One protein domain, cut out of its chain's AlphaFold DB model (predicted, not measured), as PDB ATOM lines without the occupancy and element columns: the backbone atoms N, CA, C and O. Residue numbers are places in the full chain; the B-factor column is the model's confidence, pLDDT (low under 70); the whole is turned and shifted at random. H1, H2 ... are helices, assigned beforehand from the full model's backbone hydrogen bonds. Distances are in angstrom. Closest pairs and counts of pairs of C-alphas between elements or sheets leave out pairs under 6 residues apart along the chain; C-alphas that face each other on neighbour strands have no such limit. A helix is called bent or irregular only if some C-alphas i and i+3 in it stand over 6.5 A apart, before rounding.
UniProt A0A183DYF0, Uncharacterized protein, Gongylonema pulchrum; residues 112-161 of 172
ATOM      1  N   PHE A 112     161.823  80.416 229.557       79.38
ATOM      2  CA  PHE A 112     161.564  80.243 230.986       79.38
ATOM      3  C   PHE A 112     162.017  78.872 231.501       79.38
ATOM      4  O   PHE A 112     162.635  78.771 232.555       79.38
ATOM      5  N   ILE A 113     161.770  77.805 230.737       82.00
ATOM      6  CA  ILE A 113     162.239  76.459 231.088       82.00
ATOM      7  C   ILE A 113     163.771  76.416 231.131       82.00
ATOM      8  O   ILE A 113     164.352  75.842 232.048       82.00
ATOM      9  N   ASN A 114     164.450  77.002 230.150       79.25
ATOM     10  CA  ASN A 114     165.905  76.943 230.106       79.25
ATOM     11  C   ASN A 114     166.562  77.861 231.156       79.25
ATOM     12  O   ASN A 114     167.589  77.474 231.708       79.25
ATOM     13  N   THR A 115     165.976  79.013 231.486       77.50
ATOM     14  CA  THR A 115     166.519  79.916 232.514       77.50
ATOM     15  C   THR A 115     166.201  79.449 233.930       77.50
ATOM     16  O   THR A 115     167.114  79.295 234.731       77.50
ATOM     17  N   GLU A 116     164.932  79.178 234.243       76.94
ATOM     18  CA  GLU A 116     164.491  78.906 235.620       76.94
ATOM     19  C   GLU A 116     164.663  77.437 236.005       76.94
ATOM     20  O   GLU A 116     165.142  77.131 237.092       76.94
ATOM     21  N   LEU A 117     164.298  76.501 235.118       75.50
ATOM     22  CA  LEU A 117     164.354  75.070 235.449       75.50
ATOM     23  C   LEU A 117     165.735  74.463 235.202       75.50
ATOM     24  O   LEU A 117     166.121  73.532 235.905       75.50
ATOM     25  N   LYS A 118     166.478  74.953 234.202       76.75
ATOM     26  CA  LYS A 118     167.832  74.456 233.898       76.75
ATOM     27  C   LYS A 118     168.953  75.362 234.403       76.75
ATOM     28  O   LYS A 118     170.109  74.958 234.314       76.75
ATOM     29  N   GLY A 119     168.640  76.557 234.909       77.81
ATOM     30  CA  GLY A 119     169.643  77.501 235.410       77.81
ATOM     31  C   GLY A 119     170.591  78.031 234.331       77.81
ATOM     32  O   GLY A 119     171.698  78.454 234.656       77.81
ATOM     33  N   MET A 120     170.215  77.966 233.048       76.31
ATOM     34  CA  MET A 120     171.063  78.476 231.970       76.31
ATOM     35  C   MET A 120     171.045  79.999 231.962       76.31
ATOM     36  O   MET A 120     170.014  80.633 232.196       76.31
ATOM     37  N   ALA A 121     172.188  80.585 231.616       73.69
ATOM     38  CA  ALA A 121     172.285  82.018 231.427       73.69
ATOM     39  C   ALA A 121     171.346  82.475 230.284       73.69
ATOM     40  O   ALA A 121     171.153  81.741 229.303       73.69
ATOM     41  N   PRO A 122     170.732  83.666 230.386       70.69
ATOM     42  CA  PRO A 122     169.728  84.134 229.428       70.69
ATOM     43  C   PRO A 122     170.267  84.228 227.993       70.69
ATOM     44  O   PRO A 122     169.512  84.060 227.032       70.69
ATOM     45  N   GLU A 123     171.572  84.430 227.829       70.50
ATOM     46  CA  GLU A 123     172.261  84.408 226.544       70.50
ATOM     47  C   GLU A 123     172.223  83.036 225.850       70.50
ATOM     48  O   GLU A 123     172.175  82.984 224.620       70.50
ATOM     49  N   GLU A 124     172.156  81.932 226.595       69.81
ATOM     50  CA  GLU A 124     172.136  80.559 226.062       69.81
ATOM     51  C   GLU A 124     170.733  79.936 226.047       69.81
ATOM     52  O   GLU A 124     170.509  78.909 225.405       69.81
ATOM     53  N   ALA A 125     169.766  80.580 226.700       71.44
ATOM     54  CA  ALA A 125     168.422  80.044 226.884       71.44
ATOM     55  C   ALA A 125     167.622  79.876 225.578       71.44
ATOM     56  O   ALA A 125     166.748  79.007 225.504       71.44
ATOM     57  N   LEU A 126     167.916  80.662 224.534       75.50
ATOM     58  CA  LEU A 126     167.392  80.446 223.182       75.50
ATOM     59  C   LEU A 126     168.524  80.144 222.187       75.50
ATOM     60  O   LEU A 126     169.581  80.776 222.222       75.50
ATOM     61  N   PRO A 127     168.279  79.288 221.177       72.38
ATOM     62  CA  PRO A 127     169.260  79.051 220.115       72.38
ATOM     63  C   PRO A 127     169.604  80.338 219.344       72.38
ATOM     64  O   PRO A 127     170.729  80.510 218.878       72.38
ATOM     65  N   SER A 128     168.657  81.281 219.242       72.44
ATOM     66  CA  SER A 128     168.877  82.580 218.602       72.44
ATOM     67  C   SER A 128     169.753  83.522 219.431       72.44
ATOM     68  O   SER A 128     170.578  84.231 218.858       72.44
ATOM     69  N   SER A 129     169.597  83.539 220.758       74.12
ATOM     70  CA  SER A 129     170.432  84.368 221.636       74.12
ATOM     71  C   SER A 129     171.853  83.808 221.734       74.12
ATOM     72  O   SER A 129     172.814  84.580 221.712       74.12
ATOM     73  N   ALA A 130     172.007  82.480 221.703       76.56
ATOM     74  CA  ALA A 130     173.315  81.831 221.704       76.56
ATOM     75  C   ALA A 130     174.126  82.178 220.442       76.56
ATOM     76  O   ALA A 130     175.320  82.477 220.516       76.56
ATOM     77  N   LEU A 131     173.473  82.191 219.273       78.56
ATOM     78  CA  LEU A 131     174.100  82.586 218.009       78.56
ATOM     79  C   LEU A 131     174.522  84.062 218.047       78.56
ATOM     80  O   LEU A 131     175.670  84.382 217.733       78.56
ATOM     81  N   LEU A 132     173.633  84.949 218.500       81.44
ATOM     82  CA  LEU A 132     173.930  86.378 218.613       81.44
ATOM     83  C   LEU A 132     175.119  86.642 219.548       81.44
ATOM     84  O   LEU A 132     175.998  87.435 219.222       81.44
ATOM     85  N   THR A 133     175.196  85.913 220.661       83.38
ATOM     86  CA  THR A 133     176.307  86.007 221.616       83.38
ATOM     87  C   THR A 133     177.627  85.540 221.003       83.38
ATOM     88  O   THR A 133     178.662  86.169 221.219       83.38
ATOM     89  N   LYS A 134     177.618  84.477 220.186       84.50
ATOM     90  CA  LYS A 134     178.816  84.041 219.444       84.50
ATOM     91  C   LYS A 134     179.292  85.105 218.453       84.50
ATOM     92  O   LYS A 134     180.486  85.387 218.407       84.50
ATOM     93  N   ILE A 135     178.375  85.727 217.709       86.31
ATOM     94  CA  ILE A 135     178.715  86.822 216.786       86.31
ATOM     95  C   ILE A 135     179.276  88.019 217.558       86.31
ATOM     96  O   ILE A 135     180.312  88.557 217.176       86.31
ATOM     97  N   ALA A 136     178.636  88.407 218.662       86.88
ATOM     98  CA  ALA A 136     179.091  89.515 219.493       86.88
ATOM     99  C   ALA A 136     180.514  89.280 220.026       86.88
ATOM    100  O   ALA A 136     181.352  90.176 219.946       86.88
ATOM    101  N   LYS A 137     180.825  88.058 220.485       86.88
ATOM    102  CA  LYS A 137     182.182  87.679 220.916       86.88
ATOM    103  C   LYS A 137     183.215  87.856 219.798       86.88
ATOM    104  O   LYS A 137     184.291  88.383 220.054       86.88
ATOM    105  N   ILE A 138     182.885  87.473 218.562       86.94
ATOM    106  CA  ILE A 138     183.777  87.658 217.403       86.94
ATOM    107  C   ILE A 138     183.952  89.146 217.081       86.94
ATOM    108  O   ILE A 138     185.071  89.596 216.839       86.94
ATOM    109  N   LEU A 139     182.870  89.925 217.119       88.62
ATOM    110  CA  LEU A 139     182.916  91.353 216.809       88.62
ATOM    111  C   LEU A 139     183.779  92.136 217.809       88.62
ATOM    112  O   LEU A 139     184.438  93.090 217.414       88.62
ATOM    113  N   VAL A 140     183.826  91.706 219.075       90.19
ATOM    114  CA  VAL A 140     184.682  92.302 220.116       90.19
ATOM    115  C   VAL A 140     186.172  91.997 219.901       90.19
ATOM    116  O   VAL A 140     187.016  92.809 220.278       90.19
ATOM    117  N   LEU A 141     186.528  90.884 219.248       88.50
ATOM    118  CA  LEU A 141     187.935  90.546 218.988       88.50
ATOM    119  C   LEU A 141     188.603  91.506 217.992       88.50
ATOM    120  O   LEU A 141     189.790  91.793 218.133       88.50
ATOM    121  N   VAL A 142     187.858  92.035 217.019       88.19
ATOM    122  CA  VAL A 142     188.385  92.942 215.981       88.19
ATOM    123  C   VAL A 142     188.964  94.249 216.560       88.19
ATOM    124  O   VAL A 142     190.135  94.551 216.295       88.19
ATOM    125  N   PRO A 143     188.227  95.041 217.370       89.19
ATOM    126  CA  PRO A 143     188.781  96.244 217.982       89.19
ATOM    127  C   PRO A 143     189.867  95.912 219.010       89.19
ATOM    128  O   PRO A 143     190.851  96.643 219.095       89.19
ATOM    129  N   LEU A 144     189.754  94.792 219.736       89.81
ATOM    130  CA  LEU A 144     190.782  94.361 220.686       89.81
ATOM    131  C   LEU A 144     192.123  94.101 219.981       89.81
ATOM    132  O   LEU A 144     193.165  94.590 220.415       89.81
ATOM    133  N   PHE A 145     192.087  93.396 218.849       88.62
ATOM    134  CA  PHE A 145     193.265  93.145 218.022       88.62
ATOM    135  C   PHE A 145     193.866  94.449 217.485       88.62
ATOM    136  O   PHE A 145     195.080  94.638 217.515       88.62
ATOM    137  N   THR A 146     193.014  95.394 217.080       86.19
ATOM    138  CA  THR A 146     193.449  96.709 216.587       86.19
ATOM    139  C   THR A 146     194.185  97.499 217.676       86.19
ATOM    140  O   THR A 146     195.237  98.078 217.408       86.19
ATOM    141  N   ILE A 147     193.691  97.478 218.919       89.50
ATOM    142  CA  ILE A 147     194.358  98.113 220.069       89.50
ATOM    143  C   ILE A 147     195.728  97.481 220.319       89.50
ATOM    144  O   ILE A 147     196.710  98.207 220.467       89.50
ATOM    145  N   VAL A 148     195.821  96.147 220.325       88.56
ATOM    146  CA  VAL A 148     197.097  95.445 220.538       88.56
ATOM    147  C   VAL A 148     198.106  95.804 219.444       88.56
ATOM    148  O   VAL A 148     199.246  96.149 219.758       88.56
ATOM    149  N   CYS A 149     197.699  95.798 218.172       82.56
ATOM    150  CA  CYS A 149     198.574  96.193 217.067       82.56
ATOM    151  C   CYS A 149     199.030  97.656 217.172       82.56
ATOM    152  O   CYS A 149     200.206  97.943 216.951       82.56
ATOM    153  N   ASN A 150     198.131  98.573 217.540       82.75
ATOM    154  CA  ASN A 150     198.469  99.986 217.717       82.75
ATOM    155  C   ASN A 150     199.414 100.216 218.903       82.75
ATOM    156  O   ASN A 150     200.323 101.040 218.813       82.75
ATOM    157  N   LEU A 151     199.250  99.469 219.996       85.88
ATOM    158  CA  LEU A 151     200.123  99.579 221.162       85.88
ATOM    159  C   LEU A 151     201.559  99.144 220.827       85.88
ATOM    160  O   LEU A 151     202.510  99.834 221.187       85.88
ATOM    161  N   GLN A 152     201.717  98.057 220.066       79.94
ATOM    162  CA  GLN A 152     203.027  97.612 219.574       79.94
ATOM    163  C   GLN A 152     203.687  98.655 218.656       79.94
ATOM    164  O   GLN A 152     204.887  98.898 218.777       79.94
ATOM    165  N   MET A 153     202.915  99.334 217.793       76.12
ATOM    166  CA  MET A 153     203.439 100.443 216.978       76.12
ATOM    167  C   MET A 153     203.952 101.601 217.833       76.12
ATOM    168  O   MET A 153     204.997 102.177 217.524       76.12
ATOM    169  N   LEU A 154     203.240 101.932 218.913       80.50
ATOM    170  CA  LEU A 154     203.612 103.031 219.799       80.50
ATOM    171  C   LEU A 154     204.941 102.754 220.521       80.50
ATOM    172  O   LEU A 154     205.773 103.651 220.635       80.50
ATOM    173  N   PHE A 155     205.182 101.508 220.939       82.50
ATOM    174  CA  PHE A 155     206.460 101.105 221.538       82.50
ATOM    175  C   PHE A 155     207.597 100.995 220.519       82.50
ATOM    176  O   PHE A 155     208.710 101.440 220.791       82.50
ATOM    177  N   ALA A 156     207.334 100.436 219.337       79.94
ATOM    178  CA  ALA A 156     208.352 100.264 218.303       79.94
ATOM    179  C   ALA A 156     208.713 101.573 217.575       79.94
ATOM    180  O   ALA A 156     209.684 101.584 216.817       79.94
ATOM    181  N   GLN A 157     207.926 102.647 217.764       76.38
ATOM    182  CA  GLN A 157     208.034 103.925 217.038       76.38
ATOM    183  C   GLN A 157     208.106 103.729 215.511       76.38
ATOM    184  O   GLN A 157     208.711 104.515 214.782       76.38
ATOM    185  N   LYS A 158     207.515 102.635 215.021       71.62
ATOM    186  CA  LYS A 158     207.551 102.210 213.623       71.62
ATOM    187  C   LYS A 158     206.165 101.720 213.212       71.62
ATOM    188  O   LYS A 158     205.522 101.012 213.990       71.62
ATOM    189  N   PRO A 159     205.700 102.065 211.999       68.50
ATOM    190  CA  PRO A 159     204.460 101.514 211.471       68.50
ATOM    191  C   PRO A 159     204.587  99.991 211.309       68.50
ATOM    192  O   PRO A 159     205.631  99.495 210.883       68.50
ATOM    193  N   MET A 160     203.530  99.239 211.649       65.06
ATOM    194  CA  MET A 160     203.476  97.790 211.389       65.06
ATOM    195  C   MET A 160     203.650  97.501 209.897       65.06
ATOM    196  O   MET A 160     203.321  98.336 209.059       65.06
ATOM    197  N   GLY A 161     204.076  96.278 209.563       66.06
ATOM    198  CA  GLY A 161     204.290  95.840 208.176       66.06
ATOM    199  C   GLY A 161     203.100  96.076 207.233       66.06
ATOM    200  O   GLY A 161     203.311  96.351 206.061       66.06
TER     201      GLY A 161
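AT A GLANCE: This is residues 112 to 161 of the 172 residues of an uncharacterized protein of Gongylonema pulchrum (UniProt A0A183DYF0). One long, nearly straight helix, H2, makes most of the length of a thin rod; beyond its first residue the chain folds through a loop to a small helix, H1, at one end, and residues 157 to 161 make a short tail at the other. The printed part has 50 residues with two named helices, H1 then H2, and no named strand; the class is all helix. The whole is extended, with a radius of gyration of the C-alphas of 18.4 A and spans of 55 by 16 by 9 A.

IN THESE COORDINATES: H2, residues 127 to 156, runs 44.5 A from C-alpha 127 at (169.260, 79.051, 220.115) to C-alpha 156 at (208.352, 100.264, 218.303). It is neither bent nor irregular, but only just: C-alphas 140 and 143 are 6.1 A apart. H1, residues 112 to 117, begins with C-alpha 112 at (161.564, 80.243, 230.986).

HOW THE PARTS SIT: Residues 135 to 148 of H2 stand free. H1 and H2 are apart, with no C-alpha of the one within 8 A of the other. Every O i to N i+4 pair is within hydrogen-bond range in H1, and 24 of 26 in H2.

THE WHOLE: The C-alphas of Leu 117 and Gln 157 are the two farthest apart, at 55.5 A. The printed part has no cut. The link from H1 to H2, 9 residues, is short. Mean pLDDT of the printed part is 79.8; residue 124 and residues 159 to 161 are under 70.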